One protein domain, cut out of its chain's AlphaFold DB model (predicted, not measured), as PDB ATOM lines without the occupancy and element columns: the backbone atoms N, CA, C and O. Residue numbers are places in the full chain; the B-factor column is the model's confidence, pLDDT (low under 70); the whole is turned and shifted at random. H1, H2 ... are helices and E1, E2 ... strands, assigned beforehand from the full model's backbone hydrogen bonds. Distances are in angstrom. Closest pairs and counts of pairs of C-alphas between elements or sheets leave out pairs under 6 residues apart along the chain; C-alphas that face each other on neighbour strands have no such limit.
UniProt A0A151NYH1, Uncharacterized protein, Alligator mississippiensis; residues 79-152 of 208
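Overview. This is residues 79 to 152 of the 208 residues of an uncharacterized protein of Alligator mississippiensis (UniProt A0A151NYH1). A slender hairpin of two strands, E1 and E2, and two helices, H1 and the long H2, meet at one small junction, where H1 and H2 make a V by the last residues of H1 and the first of H2. Beyond the other end of H1 a long stretch with no named element, residues 79 to 101, reaches away, while residues 122 to 127 at the hairpin's tip and residues 139 to 152 stick out free. The printed part has 74 residues, with two named helices and two named strands in the order H1, E1, E2, H2; the sheet, E1 - E2, is antiparallel and the class is mixed, helices and strands. The whole is extended, with a radius of gyration of the C-alphas of 17.6 A, and flat, spanning 51 by 40 by 21 A.

Along the chain. E1 is residues 117 to 123, 15.8 A long, from C-alpha 117 at (-477.080, 310.843, -24.306). E2 is residues 126 to 131, 16.6 A. H2 is residues 132 to 151, 28.7 A, ending with C-alpha 151 at (-508.294, 302.725, -34.059). H1 is residues 102 to 113, 15.9 A, from C-alpha 102 at (-492.075, 304.572, -15.618).

Arrangement. E1 and E2 form an antiparallel hairpin at 152 degrees, with N 121 and O 128 2.8 A apart and N 130 and O 119 2.8 A apart, within hydrogen-bond range. The closest C-alphas of E1 and H2, those of Ala 118 and Tyr 132, are 5.1 A apart. H1, with residues 109 to 113 alone, touches residues 132 to 136 of H2; the closest C-alphas, of Val 110 and Tyr 132, are 5.4 A apart. Their lines stand at a shallow tilt of 33 degrees, only just short of steep, opposite ways. H1 and E2 are apart. In H1 and H2 every O i to N i+4 pair is within hydrogen-bond range.

Size, cuts and confidence. The two C-alphas farthest apart, of Pro 91 and Gln 125, are 52.8 A apart. The printed part has no cut, and its three links between named elements are tight. The mean pLDDT of the printed part is 88.5; residues 150 to 152 are under 70.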
ATOM      1  N   THR A  79    -509.376 291.316 -14.896       93.69
ATOM      2  CA  THR A  79    -509.322 290.931 -16.317       93.69
ATOM      3  C   THR A  79    -510.041 291.937 -17.218       93.69
ATOM      4  O   THR A  79    -509.959 291.838 -18.441       93.69
ATOM      5  N   ARG A  80    -510.754 292.912 -16.635       91.06
ATOM      6  CA  ARG A  80    -511.479 293.957 -17.372       91.06
ATOM      7  C   ARG A  80    -510.501 295.023 -17.850       91.06
ATOM      8  O   ARG A  80    -509.692 295.491 -17.053       91.06
ATOM      9  N   ALA A  81    -510.642 295.445 -19.107       87.62
ATOM     10  CA  ALA A  81    -509.798 296.473 -19.719       87.62
ATOM     11  C   ALA A  81    -509.792 297.790 -18.920       87.62
ATOM     12  O   ALA A  81    -508.729 298.349 -18.678       87.62
ATOM     13  N   ASP A  82    -510.962 298.217 -18.440       88.12
ATOM     14  CA  ASP A  82    -511.131 299.457 -17.667       88.12
ATOM     15  C   ASP A  82    -511.173 299.220 -16.146       88.12
ATOM     16  O   ASP A  82    -511.585 300.087 -15.377       88.12
ATOM     17  N   GLY A  83    -510.811 298.018 -15.683       89.19
ATOM     18  CA  GLY A  83    -510.828 297.699 -14.257       89.19
ATOM     19  C   GLY A  83    -509.668 298.361 -13.508       89.19
ATOM     20  O   GLY A  83    -508.520 298.268 -13.934       89.19
ATOM     21  N   ALA A  84    -509.952 298.973 -12.357       90.31
ATOM     22  CA  ALA A  84    -508.923 299.464 -11.441       90.31
ATOM     23  C   ALA A  84    -508.464 298.354 -10.475       90.31
ATOM     24  O   ALA A  84    -509.227 297.446 -10.143       90.31
ATOM     25  N   VAL A  85    -507.209 298.434 -10.020       91.94
ATOM     26  CA  VAL A  85    -506.591 297.454  -9.115       91.94
ATOM     27  C   VAL A  85    -506.006 298.159  -7.901       91.94
ATOM     28  O   VAL A  85    -505.355 299.197  -8.022       91.94
ATOM     29  N   ARG A  86    -506.213 297.566  -6.725       91.19
ATOM     30  CA  ARG A  86    -505.650 298.029  -5.463       91.19
ATOM     31  C   ARG A  86    -504.139 297.826  -5.465       91.19
ATOM     32  O   ARG A  86    -503.651 296.697  -5.532       91.19
ATOM     33  N   LEU A  87    -503.395 298.922  -5.353       89.44
ATOM     34  CA  LEU A  87    -501.942 298.882  -5.227       89.44
ATOM     35  C   LEU A  87    -501.543 298.438  -3.816       89.44
ATOM     36  O   LEU A  87    -502.147 298.846  -2.824       89.44
ATOM     37  N   ARG A  88    -500.520 297.584  -3.731       89.88
ATOM     38  CA  ARG A  88    -499.953 297.111  -2.463       89.88
ATOM     39  C   ARG A  88    -498.926 298.129  -1.981       89.88
ATOM     40  O   ARG A  88    -497.776 298.070  -2.401       89.88
ATOM     41  N   LEU A  89    -499.384 299.078  -1.176       89.06
ATOM     42  CA  LEU A  89    -498.531 300.058  -0.513       89.06
ATOM     43  C   LEU A  89    -498.336 299.635   0.941       89.06
ATOM     44  O   LEU A  89    -499.301 299.247   1.606       89.06
ATOM     45  N   ASP A  90    -497.094 299.689   1.404       89.19
ATOM     46  CA  ASP A  90    -496.758 299.465   2.809       89.19
ATOM     47  C   ASP A  90    -497.128 300.704   3.644       89.19
ATOM     48  O   ASP A  90    -497.197 301.808   3.103       89.19
ATOM     49  N   PRO A  91    -497.372 300.560   4.958       84.69
ATOM     50  CA  PRO A  91    -497.656 301.703   5.826       84.69
ATOM     51  C   PRO A  91    -496.441 302.624   6.005       84.69
ATOM     52  O   PRO A  91    -496.607 303.830   6.163       84.69
ATOM     53  N   GLU A  92    -495.223 302.074   5.957       88.69
ATOM     54  CA  GLU A  92    -493.983 302.824   6.154       88.69
ATOM     55  C   GLU A  92    -492.864 302.354   5.215       88.69
ATOM     56  O   GLU A  92    -492.868 301.241   4.683       88.69
ATOM     57  N   GLY A  93    -491.866 303.218   5.024       87.56
ATOM     58  CA  GLY A  93    -490.676 302.916   4.236       87.56
ATOM     59  C   GLY A  93    -490.855 303.114   2.723       87.56
ATOM     60  O   GLY A  93    -491.771 303.801   2.272       87.56
ATOM     61  N   PRO A  94    -489.956 302.549   1.896       81.44
ATOM     62  CA  PRO A  94    -489.968 302.769   0.448       81.44
ATOM     63  C   PRO A  94    -491.208 302.189  -0.250       81.44
ATOM     64  O   PRO A  94    -491.549 302.648  -1.337       81.44
ATOM     65  N   GLY A  95    -491.888 301.215   0.367       82.44
ATOM     66  CA  GLY A  95    -493.155 300.661  -0.119       82.44
ATOM     67  C   GLY A  95    -494.374 301.551   0.152       82.44
ATOM     68  O   GLY A  95    -495.416 301.341  -0.461       82.44
ATOM     69  N   ALA A  96    -494.240 302.561   1.019       85.75
ATOM     70  CA  ALA A  96    -495.274 303.562   1.298       85.75
ATOM     71  C   ALA A  96    -495.236 304.753   0.327       85.75
ATOM     72  O   ALA A  96    -496.116 305.616   0.345       85.75
ATOM     73  N   LEU A  97    -494.194 304.836  -0.508       85.75
ATOM     74  CA  LEU A  97    -494.041 305.930  -1.457       85.75
ATOM     75  C   LEU A  97    -495.159 305.908  -2.495       85.75
ATOM     76  O   LEU A  97    -495.581 304.853  -2.974       85.75
ATOM     77  N   ALA A  98    -495.592 307.107  -2.886       86.62
ATOM     78  CA  ALA A  98    -496.585 307.257  -3.931       86.62
ATOM     79  C   ALA A  98    -496.105 306.558  -5.219       86.62
ATOM     80  O   ALA A  98    -494.972 306.784  -5.663       86.62
ATOM     81  N   PRO A  99    -496.950 305.718  -5.832       85.56
ATOM     82  CA  PRO A  99    -496.588 304.998  -7.037       85.56
ATOM     83  C   PRO A  99    -496.373 305.993  -8.176       85.56
ATOM     84  O   PRO A  99    -497.231 306.822  -8.478       85.56
ATOM     85  N   ILE A 100    -495.224 305.882  -8.833       89.31
ATOM     86  CA  ILE A 100    -494.890 306.664 -10.022       89.31
ATOM     87  C   ILE A 100    -494.796 305.736 -11.225       89.31
ATOM     88  O   ILE A 100    -494.221 304.648 -11.162       89.31
ATOM     89  N   THR A 101    -495.357 306.161 -12.352       89.56
ATOM     90  CA  THR A 101    -495.225 305.399 -13.595       89.56
ATOM     91  C   THR A 101    -493.809 305.534 -14.149       89.56
ATOM     92  O   THR A 101    -493.160 306.575 -14.012       89.56
ATOM     93  N   VAL A 102    -493.348 304.510 -14.876       90.81
ATOM     94  CA  VAL A 102    -492.075 304.572 -15.618       90.81
ATOM     95  C   VAL A 102    -492.045 305.793 -16.543       90.81
ATOM     96  O   VAL A 102    -491.012 306.443 -16.687       90.81
ATOM     97  N   HIS A 103    -493.191 306.156 -17.128       90.56
ATOM     98  CA  HIS A 103    -493.296 307.337 -17.976       90.56
ATOM     99  C   HIS A 103    -493.070 308.644 -17.208       90.56
ATOM    100  O   HIS A 103    -492.320 309.489 -17.689       90.56
ATOM    101  N   GLN A 104    -493.674 308.812 -16.029       89.88
ATOM    102  CA  GLN A 104    -493.473 309.996 -15.182       89.88
ATOM    103  C   GLN A 104    -492.025 310.103 -14.701       89.88
ATOM    104  O   GLN A 104    -491.428 311.174 -14.789       89.88
ATOM    105  N   LEU A 105    -491.431 308.986 -14.268       91.12
ATOM    106  CA  LEU A 105    -490.017 308.946 -13.889       91.12
ATOM    107  C   LEU A 105    -489.122 309.364 -15.062       91.12
ATOM    108  O   LEU A 105    -488.205 310.170 -14.907       91.12
ATOM    109  N   PHE A 106    -489.417 308.858 -16.259       92.12
ATOM    110  CA  PHE A 106    -488.681 309.212 -17.465       92.12
ATOM    111  C   PHE A 106    -488.878 310.681 -17.869       92.12
ATOM    112  O   PHE A 106    -487.919 311.332 -18.269       92.12
ATOM    113  N   GLN A 107    -490.084 311.241 -17.732       91.56
ATOM    114  CA  GLN A 107    -490.328 312.671 -17.960       91.56
ATOM    115  C   GLN A 107    -489.486 313.542 -17.024       91.56
ATOM    116  O   GLN A 107    -488.799 314.442 -17.503       91.56
ATOM    117  N   ALA A 108    -489.444 313.213 -15.730       91.69
ATOM    118  CA  ALA A 108    -488.594 313.915 -14.771       91.69
ATOM    119  C   ALA A 108    -487.100 313.820 -15.146       91.69
ATOM    120  O   ALA A 108    -486.350 314.788 -15.002       91.69
ATOM    121  N   ALA A 109    -486.653 312.678 -15.681       92.00
ATOM    122  CA  ALA A 109    -485.290 312.523 -16.190       92.00
ATOM    123  C   ALA A 109    -485.022 313.387 -17.437       92.00
ATOM    124  O   ALA A 109    -483.963 314.004 -17.537       92.00
ATOM    125  N   VAL A 110    -485.979 313.480 -18.366       93.88
ATOM    126  CA  VAL A 110    -485.891 314.334 -19.566       93.88
ATOM    127  C   VAL A 110    -485.853 315.819 -19.194       93.88
ATOM    128  O   VAL A 110    -485.136 316.588 -19.830       93.88
ATOM    129  N   GLU A 111    -486.588 316.236 -18.166       92.69
ATOM    130  CA  GLU A 111    -486.566 317.619 -17.677       92.69
ATOM    131  C   GLU A 111    -485.207 317.985 -17.075       92.69
ATOM    132  O   GLU A 111    -484.656 319.039 -17.386       92.69
ATOM    133  N   ARG A 112    -484.627 317.090 -16.266       93.31
ATOM    134  CA  ARG A 112    -483.342 317.329 -15.586       93.31
ATOM    135  C   ARG A 112    -482.127 317.149 -16.497       93.31
ATOM    136  O   ARG A 112    -481.108 317.814 -16.315       93.31
ATOM    137  N   HIS A 113    -482.184 316.199 -17.430       92.31
ATOM    138  CA  HIS A 113    -481.025 315.704 -18.184       92.31
ATOM    139  C   HIS A 113    -481.308 315.534 -19.682       92.31
ATOM    140  O   HIS A 113    -480.676 314.710 -20.344       92.31
ATOM    141  N   GLY A 114    -482.235 316.320 -20.229       89.88
ATOM    142  CA  GLY A 114    -482.760 316.154 -21.585       89.88
ATOM    143  C   GLY A 114    -481.727 316.094 -22.708       89.88
ATOM    144  O   GLY A 114    -481.927 315.342 -23.663       89.88
ATOM    145  N   ASP A 115    -480.628 316.838 -22.576       91.69
ATOM    146  CA  ASP A 115    -479.578 316.940 -23.598       91.69
ATOM    147  C   ASP A 115    -478.454 315.903 -23.412       91.69
ATOM    148  O   ASP A 115    -477.560 315.793 -24.248       91.69
ATOM    149  N   ARG A 116    -478.497 315.091 -22.344       91.62
ATOM    150  CA  ARG A 116    -477.534 313.999 -22.140       91.62
ATOM    151  C   ARG A 116    -477.864 312.804 -23.047       91.62
ATOM    152  O   ARG A 116    -479.048 312.528 -23.269       91.62
ATOM    153  N   PRO A 117    -476.853 312.058 -23.530       91.00
ATOM    154  CA  PRO A 117    -477.080 310.843 -24.306       91.00
ATOM    155  C   PRO A 117    -477.744 309.769 -23.431       91.00
ATOM    156  O   PRO A 117    -477.258 309.452 -22.346       91.00
ATOM    157  N   ALA A 118    -478.861 309.219 -23.904       90.50
ATOM    158  CA  ALA A 118    -479.630 308.164 -23.245       90.50
ATOM    159  C   ALA A 118    -479.320 306.783 -23.837       90.50
ATOM    160  O   ALA A 118    -479.127 305.807 -23.110       90.50
ATOM    161  N   LEU A 119    -479.257 306.707 -25.167       90.50
ATOM    162  CA  LEU A 119    -479.058 305.467 -25.913       90.50
ATOM    163  C   LEU A 119    -477.988 305.667 -26.972       90.50
ATOM    164  O   LEU A 119    -477.984 306.688 -27.653       90.50
ATOM    165  N   ALA A 120    -477.121 304.675 -27.140       90.88
ATOM    166  CA  ALA A 120    -476.241 304.578 -28.293       90.88
ATOM    167  C   ALA A 120    -476.685 303.402 -29.167       90.88
ATOM    168  O   ALA A 120    -477.008 302.325 -28.657       90.88
ATOM    169  N   TYR A 121    -476.709 303.612 -30.479       88.88
ATOM    170  CA  TYR A 121    -477.046 302.590 -31.460       88.88
ATOM    171  C   TYR A 121    -476.027 302.592 -32.593       88.88
ATOM    172  O   TYR A 121    -475.461 303.622 -32.955       88.88
ATOM    173  N   LYS A 122    -475.785 301.414 -33.165       93.38
ATOM    174  CA  LYS A 122    -474.874 301.269 -34.296       93.38
ATOM    175  C   LYS A 122    -475.635 301.486 -35.600       93.38
ATOM    176  O   LYS A 122    -476.628 300.806 -35.863       93.38
ATOM    177  N   ARG A 123    -475.158 302.410 -36.432       90.44
ATOM    178  CA  ARG A 123    -475.669 302.665 -37.781       90.44
ATOM    179  C   ARG A 123    -474.554 302.419 -38.790       90.44
ATOM    180  O   ARG A 123    -473.631 303.213 -38.922       90.44
ATOM    181  N   GLY A 124    -474.619 301.288 -39.493       89.81
ATOM    182  CA  GLY A 124    -473.527 300.862 -40.371       89.81
ATOM    183  C   GLY A 124    -472.250 300.601 -39.568       89.81
ATOM    184  O   GLY A 124    -472.240 299.723 -38.707       89.81
ATOM    185  N   GLN A 125    -471.189 301.366 -39.835       91.62
ATOM    186  CA  GLN A 125    -469.916 301.278 -39.103       91.62
ATOM    187  C   GLN A 125    -469.767 302.319 -37.981       91.62
ATOM    188  O   GLN A 125    -468.836 302.219 -37.188       91.62
ATOM    189  N   THR A 126    -470.686 303.280 -37.858       89.19
ATOM    190  CA  THR A 126    -470.609 304.364 -36.866       89.19
ATOM    191  C   THR A 126    -471.569 304.142 -35.699       89.19
ATOM    192  O   THR A 126    -472.685 303.649 -35.878       89.19
ATOM    193  N   TRP A 127    -471.151 304.524 -34.491       90.94
ATOM    194  CA  TRP A 127    -472.033 304.603 -33.328       90.94
ATOM    195  C   TRP A 127    -472.662 305.989 -33.261       90.94
ATOM    196  O   TRP A 127    -471.961 306.994 -33.201       90.94
ATOM    197  N   GLU A 128    -473.985 306.031 -33.262       90.94
ATOM    198  CA  GLU A 128    -474.765 307.246 -33.062       90.94
ATOM    199  C   GLU A 128    -475.382 307.214 -31.658       90.94
ATOM    200  O   GLU A 128    -475.589 306.146 -31.078       90.94
ATOM    201  N   SER A 129    -475.667 308.384 -31.089       90.69
ATOM    202  CA  SER A 129    -476.323 308.491 -29.784       90.69
ATOM    203  C   SER A 129    -477.568 309.362 -29.865       90.69
ATOM    204  O   SER A 129    -477.614 310.317 -30.635       90.69
ATOM    205  N   LEU A 130    -478.580 309.012 -29.075       91.12
ATOM    206  CA  LEU A 130    -479.824 309.759 -28.917       91.12
ATOM    207  C   LEU A 130    -479.861 310.386 -27.536       91.12
ATOM    208  O   LEU A 130    -479.600 309.708 -26.537       91.12
ATOM    209  N   SER A 131    -480.246 311.658 -27.471       94.75
ATOM    210  CA  SER A 131    -480.508 312.317 -26.193       94.75
ATOM    211  C   SER A 131    -481.812 311.831 -25.557       94.75
ATOM    212  O   SER A 131    -482.696 311.291 -26.233       94.75
ATOM    213  N   TYR A 132    -481.971 312.055 -24.250       93.38
ATOM    214  CA  TYR A 132    -483.219 311.762 -23.533       93.38
ATOM    215  C   TYR A 132    -484.443 312.412 -24.202       93.38
ATOM    216  O   TYR A 132    -485.480 311.763 -24.359       93.38
ATOM    217  N   ARG A 133    -484.319 313.668 -24.658       93.81
ATOM    218  CA  ARG A 133    -485.386 314.381 -25.387       93.81
ATOM    219  C   ARG A 133    -485.726 313.726 -26.724       93.81
ATOM    220  O   ARG A 133    -486.901 313.499 -27.007       93.81
ATOM    221  N   GLN A 134    -484.715 313.402 -27.529       93.12
ATOM    222  CA  GLN A 134    -484.919 312.777 -28.839       93.12
ATOM    223  C   GLN A 134    -485.575 311.403 -28.696       93.12
ATOM    224  O   GLN A 134    -486.543 311.102 -29.396       93.12
ATOM    225  N   TYR A 135    -485.106 310.603 -27.737       94.44
ATOM    226  CA  TYR A 135    -485.685 309.297 -27.452       94.44
ATOM    227  C   TYR A 135    -487.158 309.409 -27.022       94.44
ATOM    228  O   TYR A 135    -488.019 308.731 -27.586       94.44
ATOM    229  N   GLN A 136    -487.490 310.341 -26.115       93.50
ATOM    230  CA  GLN A 136    -488.879 310.598 -25.715       93.50
ATOM    231  C   GLN A 136    -489.779 310.928 -26.917       93.50
ATOM    232  O   GLN A 136    -490.899 310.421 -27.028       93.50
ATOM    233  N   GLN A 137    -489.301 311.800 -27.805       93.12
ATOM    234  CA  GLN A 137    -490.056 312.284 -28.954       93.12
ATOM    235  C   GLN A 137    -490.327 311.164 -29.967       93.12
ATOM    236  O   GLN A 137    -491.462 311.020 -30.428       93.12
ATOM    237  N   GLN A 138    -489.324 310.326 -30.244       91.25
ATOM    238  CA  GLN A 138    -489.462 309.157 -31.116       91.25
ATOM    239  C   GLN A 138    -490.442 308.127 -30.538       91.25
ATOM    240  O   GLN A 138    -491.341 307.675 -31.250       91.25
ATOM    241  N   CYS A 139    -490.353 307.816 -29.238       91.81
ATOM    242  CA  CYS A 139    -491.302 306.920 -28.571       91.81
ATOM    243  C   CYS A 139    -492.740 307.447 -28.640       91.81
ATOM    244  O   CYS A 139    -493.662 306.694 -28.951       91.81
ATOM    245  N   ARG A 140    -492.950 308.751 -28.407       92.56
ATOM    246  CA  ARG A 140    -494.278 309.378 -28.521       92.56
ATOM    247  C   ARG A 140    -494.819 309.320 -29.950       92.56
ATOM    248  O   ARG A 140    -496.012 309.095 -30.130       92.56
ATOM    249  N   ALA A 141    -493.971 309.519 -30.957       90.44
ATOM    250  CA  ALA A 141    -494.374 309.416 -32.358       90.44
ATOM    251  C   ALA A 141    -494.775 307.978 -32.729       90.44
ATOM    252  O   ALA A 141    -495.832 307.775 -33.324       90.44
ATOM    253  N   ALA A 142    -493.983 306.983 -32.316       91.75
ATOM    254  CA  ALA A 142    -494.302 305.572 -32.520       91.75
ATOM    255  C   ALA A 142    -495.619 305.180 -31.829       91.75
ATOM    256  O   ALA A 142    -496.500 304.607 -32.466       91.75
ATOM    257  N   ALA A 143    -495.801 305.577 -30.564       89.12
ATOM    258  CA  ALA A 143    -497.026 305.324 -29.805       89.12
ATOM    259  C   ALA A 143    -498.269 305.925 -30.480       89.12
ATOM    260  O   ALA A 143    -499.286 305.252 -30.613       89.12
ATOM    261  N   LYS A 144    -498.181 307.166 -30.981       90.38
ATOM    262  CA  LYS A 144    -499.272 307.793 -31.748       90.38
ATOM    263  C   LYS A 144    -499.593 307.030 -33.032       90.38
ATOM    264  O   LYS A 144    -500.763 306.901 -33.380       90.38
ATOM    265  N   GLY A 145    -498.571 306.523 -33.721       90.94
ATOM    266  CA  GLY A 145    -498.745 305.669 -34.894       90.94
ATOM    267  C   GLY A 145    -499.504 304.384 -34.561       90.94
ATOM    268  O   GLY A 145    -500.449 304.042 -35.267       90.94
ATOM    269  N   PHE A 146    -499.151 303.726 -33.452       85.06
ATOM    270  CA  PHE A 146    -499.852 302.525 -32.990       85.06
ATOM    271  C   PHE A 146    -501.302 302.805 -32.620       85.06
ATOM    272  O   PHE A 146    -502.179 302.074 -33.067       85.06
ATOM    273  N   LEU A 147    -501.571 303.885 -31.882       85.75
ATOM    274  CA  LEU A 147    -502.942 304.266 -31.544       85.75
ATOM    275  C   LEU A 147    -503.763 304.526 -32.811       85.75
ATOM    276  O   LEU A 147    -504.837 303.953 -32.974       85.75
ATOM    277  N   LYS A 148    -503.226 305.299 -33.762       82.81
ATOM    278  CA  LYS A 148    -503.904 305.580 -35.036       82.81
ATOM    279  C   LYS A 148    -504.187 304.308 -35.845       82.81
ATOM    280  O   LYS A 148    -505.284 304.171 -36.371       82.81
ATOM    281  N   ALA A 149    -503.229 303.384 -35.924       71.38
ATOM    282  CA  ALA A 149    -503.398 302.121 -36.643       71.38
ATOM    283  C   ALA A 149    -504.394 301.174 -35.949       71.38
ATOM    284  O   ALA A 149    -505.175 300.498 -36.615       71.38
ATOM    285  N   MET A 150    -504.392 301.147 -34.614       53.81
ATOM    286  CA  MET A 150    -505.290 300.312 -33.818       53.81
ATOM    287  C   MET A 150    -506.735 300.825 -33.862       53.81
ATOM    288  O   MET A 150    -507.665 300.026 -33.865       53.81
ATOM    289  N   THR A 151    -506.939 302.141 -33.996       55.62
ATOM    290  CA  THR A 151    -508.294 302.725 -34.059       55.62
ATOM    291  C   THR A 151    -509.004 302.406 -35.384       55.62
ATOM    292  O   THR A 151    -510.224 302.305 -35.410       55.62
ATOM    293  N   SER A 152    -508.274 302.198 -36.488       55.41
ATOM    294  CA  SER A 152    -508.869 301.872 -37.798       55.41
ATOM    295  C   SER A 152    -509.154 300.381 -38.027       55.41
ATOM    296  O   SER A 152    -509.727 300.033 -39.055       55.41
TER     297      SER A 152